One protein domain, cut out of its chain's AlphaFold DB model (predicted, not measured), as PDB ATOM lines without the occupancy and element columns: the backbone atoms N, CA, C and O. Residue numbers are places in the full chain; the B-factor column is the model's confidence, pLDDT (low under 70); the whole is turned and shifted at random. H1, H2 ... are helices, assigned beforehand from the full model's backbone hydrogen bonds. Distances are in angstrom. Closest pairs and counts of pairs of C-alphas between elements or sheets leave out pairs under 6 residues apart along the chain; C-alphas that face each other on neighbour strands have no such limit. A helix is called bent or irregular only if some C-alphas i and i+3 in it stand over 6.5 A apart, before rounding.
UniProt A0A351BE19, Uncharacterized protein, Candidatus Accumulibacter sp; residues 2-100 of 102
ATOM      1  N   ARG A   2     -39.413  34.966  34.006       68.94
ATOM      2  CA  ARG A   2     -40.621  34.893  33.128       68.94
ATOM      3  C   ARG A   2     -40.455  35.603  31.771       68.94
ATOM      4  O   ARG A   2     -40.856  35.061  30.746       68.94
ATOM      5  N   HIS A   3     -39.814  36.773  31.757       72.44
ATOM      6  CA  HIS A   3     -39.570  37.542  30.527       72.44
ATOM      7  C   HIS A   3     -38.582  36.855  29.572       72.44
ATOM      8  O   HIS A   3     -38.782  36.877  28.362       72.44
ATOM      9  N   GLU A   4     -37.569  36.165  30.100       82.19
ATOM     10  CA  GLU A   4     -36.602  35.410  29.288       82.19
ATOM     11  C   GLU A   4     -37.250  34.185  28.637       82.19
ATOM     12  O   GLU A   4     -36.956  33.863  27.488       82.19
ATOM     13  N   HIS A   5     -38.168  33.514  29.341       79.00
ATOM     14  CA  HIS A   5     -38.930  32.407  28.770       79.00
ATOM     15  C   HIS A   5     -39.850  32.886  27.636       79.00
ATOM     16  O   HIS A   5     -39.839  32.302  26.553       79.00
ATOM     17  N   ALA A   6     -40.581  33.987  27.843       84.38
ATOM     18  CA  ALA A   6     -41.425  34.585  26.807       84.38
ATOM     19  C   ALA A   6     -40.610  35.014  25.572       84.38
ATOM     20  O   ALA A   6     -40.995  34.704  24.444       84.38
ATOM     21  N   ALA A   7     -39.446  35.640  25.779       85.06
ATOM     22  CA  ALA A   7     -38.538  36.029  24.701       85.06
ATOM     23  C   ALA A   7     -38.027  34.816  23.905       85.06
ATOM     24  O   ALA A   7     -38.040  34.834  22.674       85.06
ATOM     25  N   ARG A   8     -37.648  33.723  24.584       85.50
ATOM     26  CA  ARG A   8     -37.229  32.475  23.921       85.50
ATOM     27  C   ARG A   8     -38.357  31.856  23.097       85.50
ATOM     28  O   ARG A   8     -38.114  31.420  21.975       85.50
ATOM     29  N   VAL A   9     -39.585  31.828  23.615       87.50
ATOM     30  CA  VAL A   9     -40.748  31.290  22.887       87.50
ATOM     31  C   VAL A   9     -41.047  32.118  21.637       87.50
ATOM     32  O   VAL A   9     -41.281  31.543  20.572       87.50
ATOM     33  N   LEU A  10     -41.006  33.450  21.739       85.44
ATOM     34  CA  LEU A  10     -41.182  34.343  20.592       85.44
ATOM     35  C   LEU A  10     -40.096  34.113  19.538       85.44
ATOM     36  O   LEU A  10     -40.430  33.864  18.382       85.44
ATOM     37  N   ALA A  11     -38.823  34.073  19.940       84.44
ATOM     38  CA  ALA A  11     -37.709  33.801  19.035       84.44
ATOM     39  C   ALA A  11     -37.861  32.452  18.307       84.44
ATOM     40  O   ALA A  11     -37.636  32.364  17.101       84.44
ATOM     41  N   GLN A  12     -38.309  31.405  19.006       86.50
ATOM     42  CA  GLN A  12     -38.559  30.094  18.398       86.50
ATOM     43  C   GLN A  12     -39.718  30.114  17.396       86.50
ATOM     44  O   GLN A  12     -39.628  29.491  16.337       86.50
ATOM     45  N   ARG A  13     -40.805  30.835  17.692       89.38
ATOM     46  CA  ARG A  13     -41.927  31.001  16.751       89.38
ATOM     47  C   ARG A  13     -41.493  31.767  15.505       89.38
ATOM     48  O   ARG A  13     -41.784  31.315  14.401       89.38
ATOM     49  N   SER A  14     -40.739  32.851  15.676       89.25
ATOM     50  CA  SER A  14     -40.155  33.604  14.565       89.25
ATOM     51  C   SER A  14     -39.222  32.732  13.723       89.25
ATOM     52  O   SER A  14     -39.344  32.726  12.502       89.25
ATOM     53  N   LYS A  15     -38.360  31.913  14.343       90.56
ATOM     54  CA  LYS A  15     -37.495  30.968  13.618       90.56
ATOM     55  C   LYS A  15     -38.307  29.979  12.774       90.56
ATOM     56  O   LYS A  15     -37.984  29.763  11.611       90.56
ATOM     57  N   ARG A  16     -39.379  29.401  13.329       94.00
ATOM     58  CA  ARG A  16     -40.264  28.481  12.586       94.00
ATOM     59  C   ARG A  16     -40.948  29.159  11.404       94.00
ATOM     60  O   ARG A  16     -41.065  28.539  10.354       94.00
ATOM     61  N   LEU A  17     -41.368  30.413  11.566       93.50
ATOM     62  CA  LEU A  17     -41.953  31.186  10.475       93.50
ATOM     63  C   LEU A  17     -40.946  31.373   9.336       93.50
ATOM     64  O   LEU A  17     -41.278  31.124   8.183       93.50
ATOM     65  N   TRP A  18     -39.699  31.717   9.657       94.50
ATOM     66  CA  TRP A  18     -38.653  31.863   8.645       94.50
ATOM     67  C   TRP A  18     -38.307  30.557   7.935       94.50
ATOM     68  O   TRP A  18     -38.115  30.557   6.723       94.50
ATOM     69  N   ILE A  19     -38.316  29.432   8.652       94.88
ATOM     70  CA  ILE A  19     -38.190  28.107   8.030       94.88
ATOM     71  C   ILE A  19     -39.336  27.867   7.040       94.88
ATOM     72  O   ILE A  19     -39.084  27.429   5.920       94.88
ATOM     73  N   ALA A  20     -40.578  28.180   7.419       94.38
ATOM     74  CA  ALA A  20     -41.734  28.010   6.542       94.38
ATOM     75  C   ALA A  20     -41.646  28.894   5.285       94.38
ATOM     76  O   ALA A  20     -41.923  28.418   4.188       94.38
ATOM     77  N   VAL A  21     -41.193  30.145   5.425       93.06
ATOM     78  CA  VAL A  21     -40.960  31.060   4.293       93.06
ATOM     79  C   VAL A  21     -39.917  30.491   3.330       93.06
ATOM     80  O   VAL A  21     -40.149  30.453   2.123       93.06
ATOM     81  N   VAL A  22     -38.784  30.004   3.846       95.00
ATOM     82  CA  VAL A  22     -37.733  29.400   3.013       95.00
ATOM     83  C   VAL A  22     -38.239  28.136   2.319       95.00
ATOM     84  O   VAL A  22     -37.970  27.945   1.134       95.00
ATOM     85  N   GLN A  23     -38.992  27.292   3.025       94.44
ATOM     86  CA  GLN A  23     -39.570  26.079   2.453       94.44
ATOM     87  C   GLN A  23     -40.534  26.408   1.304       94.44
ATOM     88  O   GLN A  23     -40.378  25.861   0.214       94.44
ATOM     89  N   GLN A  24     -41.443  27.367   1.505       93.50
ATOM     90  CA  GLN A  24     -42.366  27.830   0.467       93.50
ATOM     91  C   GLN A  24     -41.613  28.371  -0.755       93.50
ATOM     92  O   GLN A  24     -41.893  27.963  -1.878       93.50
ATOM     93  N   ALA A  25     -40.592  29.206  -0.550       94.00
ATOM     94  CA  ALA A  25     -39.785  29.733  -1.647       94.00
ATOM     95  C   ALA A  25     -39.057  28.627  -2.435       94.00
ATOM     96  O   ALA A  25     -38.894  28.730  -3.653       94.00
ATOM     97  N   ILE A  26     -38.619  27.554  -1.770       95.00
ATOM     98  CA  ILE A  26     -38.024  26.392  -2.440       95.00
ATOM     99  C   ILE A  26     -39.078  25.656  -3.278       95.00
ATOM    100  O   ILE A  26     -38.802  25.309  -4.429       95.00
ATOM    101  N   ASP A  27     -40.280  25.449  -2.744       93.19
ATOM    102  CA  ASP A  27     -41.385  24.814  -3.469       93.19
ATOM    103  C   ASP A  27     -41.824  25.642  -4.688       93.19
ATOM    104  O   ASP A  27     -41.946  25.107  -5.799       93.19
ATOM    105  N   ASP A  28     -41.917  26.960  -4.533       92.81
ATOM    106  CA  ASP A  28     -42.193  27.907  -5.612       92.81
ATOM    107  C   ASP A  28     -41.089  27.884  -6.676       92.81
ATOM    108  O   ASP A  28     -41.365  27.760  -7.871       92.81
ATOM    109  N   ALA A  29     -39.815  27.879  -6.270       94.12
ATOM    110  CA  ALA A  29     -38.679  27.765  -7.186       94.12
ATOM    111  C   ALA A  29     -38.675  26.438  -7.965       94.12
ATOM    112  O   ALA A  29     -38.239  26.384  -9.122       94.12
ATOM    113  N   MET A  30     -39.190  25.357  -7.374       92.00
ATOM    114  CA  MET A  30     -39.400  24.082  -8.066       92.00
ATOM    115  C   MET A  30     -40.590  24.107  -9.035       92.00
ATOM    116  O   MET A  30     -40.727  23.176  -9.831       92.00
ATOM    117  N   GLY A  31     -41.407  25.164  -9.019       86.12
ATOM    118  CA  GLY A  31     -42.649  25.260  -9.783       86.12
ATOM    119  C   GLY A  31     -43.760  24.399  -9.187       86.12
ATOM    120  O   GLY A  31     -44.630  23.942  -9.920       86.12
ATOM    121  N   ARG A  32     -43.696  24.122  -7.879       82.19
ATOM    122  CA  ARG A  32     -44.691  23.348  -7.127       82.19
ATOM    123  C   ARG A  32     -45.604  24.249  -6.301       82.19
ATOM    124  O   ARG A  32     -46.058  23.799  -5.254       82.19
ATOM    125  N   ALA A  33     -45.828  25.493  -6.731       66.06
ATOM    126  CA  ALA A  33     -46.653  26.470  -6.021       66.06
ATOM    127  C   ALA A  33     -47.985  25.817  -5.618       66.06
ATOM    128  O   ALA A  33     -48.887  25.640  -6.432       66.06
ATOM    129  N   SER A  34     -48.059  25.363  -4.365       55.28
ATOM    130  CA  SER A  34     -49.074  24.398  -3.922       55.28
ATOM    131  C   SER A  34     -50.432  25.067  -3.690       55.28
ATOM    132  O   SER A  34     -51.426  24.388  -3.463       55.28
ATOM    133  N   PHE A  35     -50.463  26.400  -3.771       54.56
ATOM    134  CA  PHE A  35     -51.599  27.254  -3.436       54.56
ATOM    135  C   PHE A  35     -52.003  28.225  -4.550       54.56
ATOM    136  O   PHE A  35     -52.850  29.075  -4.301       54.56
ATOM    137  N   ALA A  36     -51.442  28.122  -5.759       55.34
ATOM    138  CA  ALA A  36     -51.876  28.946  -6.886       55.34
ATOM    139  C   ALA A  36     -52.855  28.154  -7.778       55.34
ATOM    140  O   ALA A  36     -52.407  27.452  -8.688       55.34
ATOM    141  N   PRO A  37     -54.186  28.243  -7.568       55.91
ATOM    142  CA  PRO A  37     -55.162  27.940  -8.608       55.91
ATOM    143  C   PRO A  37     -55.117  29.085  -9.630       55.91
ATOM    144  O   PRO A  37     -56.020  29.911  -9.705       55.91
ATOM    145  N   GLY A  38     -54.005  29.179 -10.350       65.44
ATOM    146  CA  GLY A  38     -53.709  30.268 -11.270       65.44
ATOM    147  C   GLY A  38     -53.404  29.743 -12.669       65.44
ATOM    148  O   GLY A  38     -53.019  28.578 -12.828       65.44
ATOM    149  N   PRO A  39     -53.563  30.575 -13.709       77.81
ATOM    150  CA  PRO A  39     -53.101  30.232 -15.044       77.81
ATOM    151  C   PRO A  39     -51.593  29.909 -15.026       77.81
ATOM    152  O   PRO A  39     -50.855  30.417 -14.176       77.81
ATOM    153  N   PRO A  40     -51.088  29.108 -15.982       81.50
ATOM    154  CA  PRO A  40     -49.671  28.733 -16.048       81.50
ATOM    155  C   PRO A  40     -48.695  29.919 -15.968       81.50
ATOM    156  O   PRO A  40     -47.605  29.791 -15.415       81.50
ATOM    157  N   GLU A  41     -49.094  31.082 -16.481       84.06
ATOM    158  CA  GLU A  41     -48.314  32.323 -16.443       84.06
ATOM    159  C   GLU A  41     -48.068  32.839 -15.018       84.06
ATOM    160  O   GLU A  41     -46.976  33.326 -14.716       84.06
ATOM    161  N   GLU A  42     -49.050  32.689 -14.127       83.81
ATOM    162  CA  GLU A  42     -48.944  33.090 -12.725       83.81
ATOM    163  C   GLU A  42     -47.977  32.170 -11.976       83.81
ATOM    164  O   GLU A  42     -47.057  32.641 -11.305       83.81
ATOM    165  N   ILE A  43     -48.095  30.856 -12.194       83.38
ATOM    166  CA  ILE A  43     -47.173  29.851 -11.642       83.38
ATOM    167  C   ILE A  43     -45.738  30.120 -12.117       83.38
ATOM    168  O   ILE A  43     -44.787  30.044 -11.335       83.38
ATOM    169  N   GLU A  44     -45.555  30.468 -13.393       86.69
ATOM    170  CA  GLU A  44     -44.248  30.856 -13.922       86.69
ATOM    171  C   GLU A  44     -43.716  32.158 -13.314       86.69
ATOM    172  O   GLU A  44     -42.502  32.291 -13.119       86.69
ATOM    173  N   SER A  45     -44.595  33.125 -13.035       88.81
ATOM    174  CA  SER A  45     -44.217  34.373 -12.375       88.81
ATOM    175  C   SER A  45     -43.716  34.117 -10.959       88.81
ATOM    176  O   SER A  45     -42.584  34.496 -10.649       88.81
ATOM    177  N   ILE A  46     -44.482  33.367 -10.165       90.62
ATOM    178  CA  ILE A  46     -44.127  32.957  -8.801       90.62
ATOM    179  C   ILE A  46     -42.798  32.191  -8.798       90.62
ATOM    180  O   ILE A  46     -41.869  32.539  -8.066       90.62
ATOM    181  N   GLN A  47     -42.644  31.201  -9.688       92.06
ATOM    182  CA  GLN A  47     -41.393  30.449  -9.806       92.06
ATOM    183  C   GLN A  47     -40.201  31.373 -10.090       92.06
ATOM    184  O   GLN A  47     -39.116  31.200  -9.530       92.06
ATOM    185  N   ARG A  48     -40.365  32.348 -10.985       91.44
ATOM    186  CA  ARG A  48     -39.300  33.286 -11.359       91.44
ATOM    187  C   ARG A  48     -38.927  34.215 -10.208       91.44
ATOM    188  O   ARG A  48     -37.735  34.460 -10.017       91.44
ATOM    189  N   GLU A  49     -39.902  34.719  -9.465       92.31
ATOM    190  CA  GLU A  49     -39.666  35.561  -8.292       92.31
ATOM    191  C   GLU A  49     -38.918  34.792  -7.204       92.31
ATOM    192  O   GLU A  49     -37.885  35.268  -6.729       92.31
ATOM    193  N   ALA A  50     -39.331  33.557  -6.915       94.56
ATOM    194  CA  ALA A  50     -38.639  32.684  -5.973       94.56
ATOM    195  C   ALA A  50     -37.190  32.392  -6.403       94.56
ATOM    196  O   ALA A  50     -36.251  32.522  -5.615       94.56
ATOM    197  N   LEU A  51     -36.965  32.072  -7.684       95.25
ATOM    198  CA  LEU A  51     -35.614  31.872  -8.220       95.25
ATOM    199  C   LEU A  51     -34.760  33.143  -8.129       95.25
ATOM    200  O   LEU A  51     -33.560  33.057  -7.857       95.25
ATOM    201  N   ARG A  52     -35.347  34.323  -8.356       93.19
ATOM    202  CA  ARG A  52     -34.648  35.605  -8.205       93.19
ATOM    203  C   ARG A  52     -34.264  35.835  -6.750       93.19
ATOM    204  O   ARG A  52     -33.103  36.135  -6.487       93.19
ATOM    205  N   TRP A  53     -35.200  35.651  -5.831       94.56
ATOM    206  CA  TRP A  53     -34.971  35.845  -4.408       94.56
ATOM    207  C   TRP A  53     -33.874  34.911  -3.871       94.56
ATOM    208  O   TRP A  53     -32.932  35.368  -3.236       94.56
ATOM    209  N   ILE A  54     -33.894  33.623  -4.231       95.56
ATOM    210  CA  ILE A  54     -32.886  32.653  -3.763       95.56
ATOM    211  C   ILE A  54     -31.502  32.896  -4.393       95.56
ATOM    212  O   ILE A  54     -30.472  32.828  -3.715       95.56
ATOM    213  N   PHE A  55     -31.438  33.123  -5.712       94.06
ATOM    214  CA  PHE A  55     -30.171  33.046  -6.456       94.06
ATOM    215  C   PHE A  55     -29.571  34.387  -6.877       94.06
ATOM    216  O   PHE A  55     -28.372  34.429  -7.179       94.06
ATOM    217  N   LEU A  56     -30.377  35.445  -6.962       85.19
ATOM    218  CA  LEU A  56     -29.941  36.764  -7.426       85.19
ATOM    219  C   LEU A  56     -29.876  37.790  -6.295       85.19
ATOM    220  O   LEU A  56     -29.101  38.737  -6.417       85.19
ATOM    221  N   ASP A  57     -30.619  37.593  -5.205       80.19
ATOM    222  CA  ASP A  57     -30.506  38.450  -4.030       80.19
ATOM    223  C   ASP A  57     -29.247  38.094  -3.222       80.19
ATOM    224  O   ASP A  57     -29.163  37.056  -2.558       80.19
ATOM    225  N   ARG A  58     -28.217  38.930  -3.370       72.94
ATOM    226  CA  ARG A  58     -26.913  38.793  -2.699       72.94
ATOM    227  C   ARG A  58     -26.615  39.943  -1.744       72.94
ATOM    228  O   ARG A  58     -25.575  39.925  -1.097       72.94
ATOM    229  N   VAL A  59     -27.486  40.947  -1.693       76.50
ATOM    230  CA  VAL A  59     -27.317  42.093  -0.801       76.50
ATOM    231  C   VAL A  59     -27.953  41.717   0.540       76.50
ATOM    232  O   VAL A  59     -29.074  41.217   0.529       76.50
ATOM    233  N   PRO A  60     -27.288  41.945   1.687       74.88
ATOM    234  CA  PRO A  60     -27.809  41.591   3.007       74.88
ATOM    235  C   PRO A  60     -28.904  42.575   3.461       74.88
ATOM    236  O   PRO A  60     -28.765  43.296   4.446       74.88
ATOM    237  N   LEU A  61     -30.001  42.645   2.705       83.75
ATOM    238  CA  LEU A  61     -31.229  43.311   3.127       83.75
ATOM    239  C   LEU A  61     -31.951  42.418   4.139       83.75
ATOM    240  O   LEU A  61     -31.896  41.197   4.020       83.75
ATOM    241  N   ALA A  62     -32.685  43.010   5.085       82.19
ATOM    242  CA  ALA A  62     -33.295  42.289   6.211       82.19
ATOM    243  C   ALA A  62     -34.109  41.035   5.820       82.19
ATOM    244  O   ALA A  62     -34.094  40.050   6.549       82.19
ATOM    245  N   ASN A  63     -34.772  41.054   4.657       86.94
ATOM    246  CA  ASN A  63     -35.583  39.942   4.138       86.94
ATOM    247  C   ASN A  63     -34.957  39.255   2.910       86.94
ATOM    248  O   ASN A  63     -35.645  38.567   2.153       86.94
ATOM    249  N   SER A  64     -33.665  39.475   2.673       92.38
ATOM    250  CA  SER A  64     -32.925  38.768   1.632       92.38
ATOM    251  C   SER A  64     -32.773  37.296   1.999       92.38
ATOM    252  O   SER A  64     -32.723  36.931   3.176       92.38
ATOM    253  N   PHE A  65     -32.633  36.439   0.988       94.12
ATOM    254  CA  PHE A  65     -32.321  35.029   1.222       94.12
ATOM    255  C   PHE A  65     -31.050  34.863   2.072       94.12
ATOM    256  O   PHE A  65     -30.998  33.995   2.935       94.12
ATOM    257  N   HIS A  66     -30.054  35.732   1.870       92.75
ATOM    258  CA  HIS A  66     -28.814  35.736   2.645       92.75
ATOM    259  C   HIS A  66     -29.077  35.984   4.136       92.75
ATOM    260  O   HIS A  66     -28.756  35.133   4.958       92.75
ATOM    261  N   SER A  67     -29.755  37.083   4.478       91.56
ATOM    262  CA  SER A  67     -30.033  37.436   5.876       91.56
ATOM    263  C   SER A  67     -30.938  36.427   6.586       91.56
ATOM    264  O   SER A  67     -30.768  36.179   7.779       91.56
ATOM    265  N   ILE A  68     -31.881  35.803   5.869       93.06
ATOM    266  CA  ILE A  68     -32.703  34.731   6.445       93.06
ATOM    267  C   ILE A  68     -31.872  33.466   6.676       93.06
ATOM    268  O   ILE A  68     -32.027  32.825   7.713       93.06
ATOM    269  N   CYS A  69     -30.986  33.102   5.750       92.81
ATOM    270  CA  CYS A  69     -30.059  31.990   5.945       92.81
ATOM    271  C   CYS A  69     -29.165  32.203   7.176       92.81
ATOM    272  O   CYS A  69     -29.099  31.304   8.014       92.81
ATOM    273  N   ASP A  70     -28.599  33.399   7.350       89.94
ATOM    274  CA  ASP A  70     -27.796  33.747   8.531       89.94
ATOM    275  C   ASP A  70     -28.606  33.609   9.829       89.94
ATOM    276  O   ASP A  70     -28.162  32.983  10.791       89.94
ATOM    277  N   LEU A  71     -29.844  34.121   9.849       90.75
ATOM    278  CA  LEU A  71     -30.755  33.992  10.993       90.75
ATOM    279  C   LEU A  71     -31.077  32.527  11.336       90.75
ATOM    280  O   LEU A  71     -31.344  32.185  12.493       90.75
ATOM    281  N   LEU A  72     -31.099  31.660  10.325       92.25
ATOM    282  CA  LEU A  72     -31.384  30.238  10.471       92.25
ATOM    283  C   LEU A  72     -30.139  29.388  10.752       92.25
ATOM    284  O   LEU A  72     -30.317  28.195  11.012       92.25
ATOM    285  N   ASP A  73     -28.946  29.991  10.779       92.44
ATOM    286  CA  ASP A  73     -27.649  29.309  10.881       92.44
ATOM    287  C   ASP A  73     -27.414  28.337   9.706       92.44
ATOM    288  O   ASP A  73     -27.077  27.162   9.859       92.44
ATOM    289  N   ILE A  74     -27.693  28.822   8.495       93.44
ATOM    290  CA  ILE A  74     -27.540  28.101   7.231       93.44
ATOM    291  C   ILE A  74     -26.572  28.886   6.353       93.44
ATOM    292  O   ILE A  74     -26.810  30.053   6.081       93.44
ATOM    293  N   ASP A  75     -25.540  28.231   5.824       93.69
ATOM    294  CA  ASP A  75     -24.688  28.829   4.792       93.69
ATOM    295  C   ASP A  75     -25.509  29.054   3.497       93.69
ATOM    296  O   ASP A  75     -25.948  28.075   2.869       93.69
ATOM    297  N   PRO A  76     -25.733  30.317   3.080       93.31
ATOM    298  CA  PRO A  76     -26.571  30.628   1.926       93.31
ATOM    299  C   PRO A  76     -25.964  30.154   0.602       93.31
ATOM    300  O   PRO A  76     -26.701  29.789  -0.319       93.31
ATOM    301  N   ASP A  77     -24.639  30.125   0.473       93.88
ATOM    302  CA  ASP A  77     -23.978  29.691  -0.755       93.88
ATOM    303  C   ASP A  77     -24.017  28.175  -0.889       93.88
ATOM    304  O   ASP A  77     -24.440  27.661  -1.931       93.88
ATOM    305  N   ARG A  78     -23.745  27.455   0.202       95.75
ATOM    306  CA  ARG A  78     -23.923  26.001   0.251       95.75
ATOM    307  C   ARG A  78     -25.381  25.601   0.015       95.75
ATOM    308  O   ARG A  78     -25.651  24.609  -0.670       95.75
ATOM    309  N   ALA A  79     -26.345  26.366   0.532       95.25
ATOM    310  CA  ALA A  79     -27.763  26.147   0.252       95.25
ATOM    311  C   ALA A  79     -28.067  26.306  -1.247       95.25
ATOM    312  O   ALA A  79     -28.681  25.421  -1.850       95.25
ATOM    313  N   ARG A  80     -27.577  27.375  -1.888       96.19
ATOM    314  CA  ARG A  80     -27.737  27.594  -3.336       96.19
ATOM    315  C   ARG A  80     -27.102  26.480  -4.161       96.19
ATOM    316  O   ARG A  80     -27.698  26.048  -5.145       96.19
ATOM    317  N   GLU A  81     -25.915  26.009  -3.798       96.50
ATOM    318  CA  GLU A  81     -25.264  24.879  -4.468       96.50
ATOM    319  C   GLU A  81     -26.124  23.620  -4.411       96.50
ATOM    320  O   GLU A  81     -26.415  23.030  -5.452       96.50
ATOM    321  N   ARG A  82     -26.625  23.264  -3.223       96.62
ATOM    322  CA  ARG A  82     -27.520  22.111  -3.058       96.62
ATOM    323  C   ARG A  82     -28.806  22.265  -3.864       96.62
ATOM    324  O   ARG A  82     -29.216  21.327  -4.542       96.62
ATOM    325  N   LEU A  83     -29.416  23.449  -3.856       96.44
ATOM    326  CA  LEU A  83     -30.625  23.727  -4.634       96.44
ATOM    327  C   LEU A  83     -30.373  23.643  -6.147       96.44
ATOM    328  O   LEU A  83     -31.224  23.147  -6.886       96.44
ATOM    329  N   ARG A  84     -29.187  24.040  -6.631       95.88
ATOM    330  CA  ARG A  84     -28.799  23.882  -8.045       95.88
ATOM    331  C   ARG A  84     -28.675  22.428  -8.483       95.88
ATOM    332  O   ARG A  84     -28.725  22.184  -9.684       95.88
ATOM    333  N   LEU A  85     -28.535  21.468  -7.572       95.75
ATOM    334  CA  LEU A  85     -28.541  20.048  -7.931       95.75
ATOM    335  C   LEU A  85     -29.954  19.547  -8.261       95.75
ATOM    336  O   LEU A  85     -30.100  18.574  -8.999       95.75
ATOM    337  N   HIS A  86     -31.001  20.232  -7.787       95.88
ATOM    338  CA  HIS A  86     -32.375  19.805  -8.009       95.88
ATOM    339  C   HIS A  86     -32.813  20.029  -9.476       95.88
ATOM    340  O   HIS A  86     -32.794  21.169  -9.963       95.88
ATOM    341  N   PRO A  87     -33.272  18.989 -10.207       94.75
ATOM    342  CA  PRO A  87     -33.596  19.103 -11.632       94.75
ATOM    343  C   PRO A  87     -34.659  20.159 -11.959       94.75
ATOM    344  O   PRO A  87     -34.549  20.847 -12.974       94.75
ATOM    345  N   ALA A  88     -35.678  20.319 -11.106       92.75
ATOM    346  CA  ALA A  88     -36.731  21.312 -11.329       92.75
ATOM    347  C   ALA A  88     -36.195  22.751 -11.249       92.75
ATOM    348  O   ALA A  88     -36.516  23.576 -12.105       92.75
ATOM    349  N   ILE A  89     -35.298  23.014 -10.295       94.69
ATOM    350  CA  ILE A  89     -34.660  24.323 -10.117       94.69
ATOM    351  C   ILE A  89     -33.724  24.612 -11.292       94.69
ATOM    352  O   ILE A  89     -33.772  25.699 -11.864       94.69
ATOM    353  N   ARG A  90     -32.928  23.625 -11.734       94.56
ATOM    354  CA  ARG A  90     -32.070  23.762 -12.927       94.56
ATOM    355  C   ARG A  90     -32.863  24.164 -14.166       94.56
ATOM    356  O   ARG A  90     -32.447  25.070 -14.887       94.56
ATOM    357  N   ARG A  91     -34.008  23.513 -14.405       92.06
ATOM    358  CA  ARG A  91     -34.906  23.857 -15.519       92.06
ATOM    359  C   ARG A  91     -35.462  25.271 -15.372       92.06
ATOM    360  O   ARG A  91     -35.414  26.033 -16.336       92.06
ATOM    361  N   GLY A  92     -35.923  25.639 -14.178       91.38
ATOM    362  CA  GLY A  92     -36.396  26.991 -13.874       91.38
ATOM    363  C   GLY A  92     -35.341  28.066 -14.163       91.38
ATOM    364  O   GLY A  92     -35.605  29.012 -14.905       91.38
ATOM    365  N   LEU A  93     -34.110  27.874 -13.679       92.62
ATOM    366  CA  LEU A  93     -32.982  28.779 -13.929       92.62
ATOM    367  C   LEU A  93     -32.641  28.897 -15.420       92.62
ATOM    368  O   LEU A  93     -32.378  29.998 -15.905       92.62
ATOM    369  N   ALA A  94     -32.652  27.785 -16.161       90.81
ATOM    370  CA  ALA A  94     -32.405  27.799 -17.602       90.81
ATOM    371  C   ALA A  94     -33.482  28.596 -18.358       90.81
ATOM    372  O   ALA A  94     -33.147  29.406 -19.223       90.81
ATOM    373  N   ARG A  95     -34.762  28.429 -17.996       87.50
ATOM    374  CA  ARG A  95     -35.881  29.200 -18.568       87.50
ATOM    375  C   ARG A  95     -35.762  30.696 -18.270       87.50
ATOM    376  O   ARG A  95     -35.872  31.510 -19.182       87.50
ATOM    377  N   ALA A  96     -35.453  31.056 -17.024       84.88
ATOM    378  CA  ALA A  96     -35.275  32.448 -16.608       84.88
ATOM    379  C   ALA A  96     -34.088  33.152 -17.298       84.88
ATOM    380  O   ALA A  96     -34.076  34.377 -17.415       84.88
ATOM    381  N   ARG A  97     -33.077  32.398 -17.754       82.12
ATOM    382  CA  ARG A  97     -31.963  32.934 -18.554       82.12
ATOM    383  C   ARG A  97     -32.376  33.224 -19.996       82.12
ATOM    384  O   ARG A  97     -32.091  34.313 -20.469       82.12
ATOM    385  N   ARG A  98     -33.088  32.304 -20.660       79.25
ATOM    386  CA  ARG A  98     -33.517  32.478 -22.065       79.25
ATOM    387  C   ARG A  98     -34.409  33.707 -22.269       79.25
ATOM    388  O   ARG A  98     -34.242  34.408 -23.252       79.25
ATOM    389  N   ARG A  99     -35.293  34.009 -21.310       67.69
ATOM    390  CA  ARG A  99     -36.173  35.197 -21.346       67.69
ATOM    391  C   ARG A  99     -35.458  36.548 -21.214       67.69
ATOM    392  O   ARG A  99     -36.095  37.564 -21.423       67.69
ATOM    393  N   ARG A 100     -34.180  36.588 -20.818       60.25
ATOM    394  CA  ARG A 100     -33.398  37.839 -20.756       60.25
ATOM    395  C   ARG A 100     -32.633  38.140 -22.047       60.25
ATOM    396  O   ARG A 100     -31.977  39.170 -22.114       60.25
TER     397      ARG A 100
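What this domain is: This is residues 2 to 100 of the 102 residues of an uncharacterized protein of Candidatus Accumulibacter sp (UniProt A0A351BE19). One long straight helix, H1, runs by its second half into a cluster of four shorter helices, while its first half, residues 2 to 14, sticks out as a free arm. In the cluster H3 packs on H1 at residues 15 to 19, H2 crosses the far end of H1 at residues 25 to 29, H5 crosses H2 nearly at right angles, and H4 bridges the way from H3 to H5. The 99 printed residues hold five named helices, in the order H1, H2, H3, H4, H5, and no named strand; the class is all helix, and the helices that touch are mostly crossed. The whole is only just loose, close to compact, with a radius of gyration of the C-alphas of 15.4 A, and its outline is elongated, with spans of 54 by 31 by 22 A. Without the arm the body of 86 residues spans 35 by 26 by 22 A.

Where its parts are: H1 holds residues 2 to 29 and is the longest helix; it begins at C-alpha 2 at (-40.621, 34.893, 33.128) and ends at C-alpha 29 at (-38.679, 27.765, -7.186), 41.0 A from first to last C-alpha. Ten residues follow before H2, residues 40 to 55, which is 22.2 A long from first to last C-alpha. After nine more residues comes H3, residues 65 to 72, 10.5 A long. H4, residues 76 to 85, is 14.6 A long. H5, residues 87 to 98, is 17.0 A long and ends at C-alpha 98 at (-33.517, 32.478, -22.065). No helix is bent.

How they stand to each other: H1 stands free over residues 2 to 14. Next along it, residues 15 to 19 alone touch H3, and the closest C-alphas of the two, those of Lys 15 and Leu 72, are 6.9 A apart. H1 and H3 run opposite ways at a tilt of 38 degrees, only just steep. With residues 25 to 29 alone H1 touches H2, the closest C-alphas being those of Ala 29 and Gln 47 at 4.6 A. H1 and H2 run opposite ways at a steep tilt of 57 degrees. H1 and H5 only just touch, with 3 pairs of C-alphas within 8 A, the closest being those of Ala 29 and Ile 89 at 6.0 A. H2 touches H5 with residues 47 to 51 alone, about perpendicular at 84 degrees; their closest C-alphas, those of Arg 48 and Ala 96, are 6.7 A apart. H3 touches H4, the closest C-alphas being those of Cys 69 and Pro 76 at 5.5 A. Their tilt of 69 degrees, opposite ways, is steep, only just short of about perpendicular. H4 is close to but not clearly touching H5, with the C-alphas of Arg 84 and Arg 90 closest at 5.9 A. H1 and H4 are apart, but only just, at 8.2 A, and H3 and H5 are apart. In H1, H2, H3, H4 and H5 every O i to N i+4 pair is within hydrogen-bond range.

The domain as a whole: The C-alphas of Arg 2 and Arg 98 are the two farthest apart, at 55.7 A. The printed part has no cut. The links from H3 to H4 and from H4 to H5 are tight, those from H1 to H2 and from H2 to H3 are short, and no link is long. The mean pLDDT of the printed part is 87.2. Nine residues are under 70, namely residue 2, residues 33 to 38 in the link from H1 to H2, and residues 99 to 100.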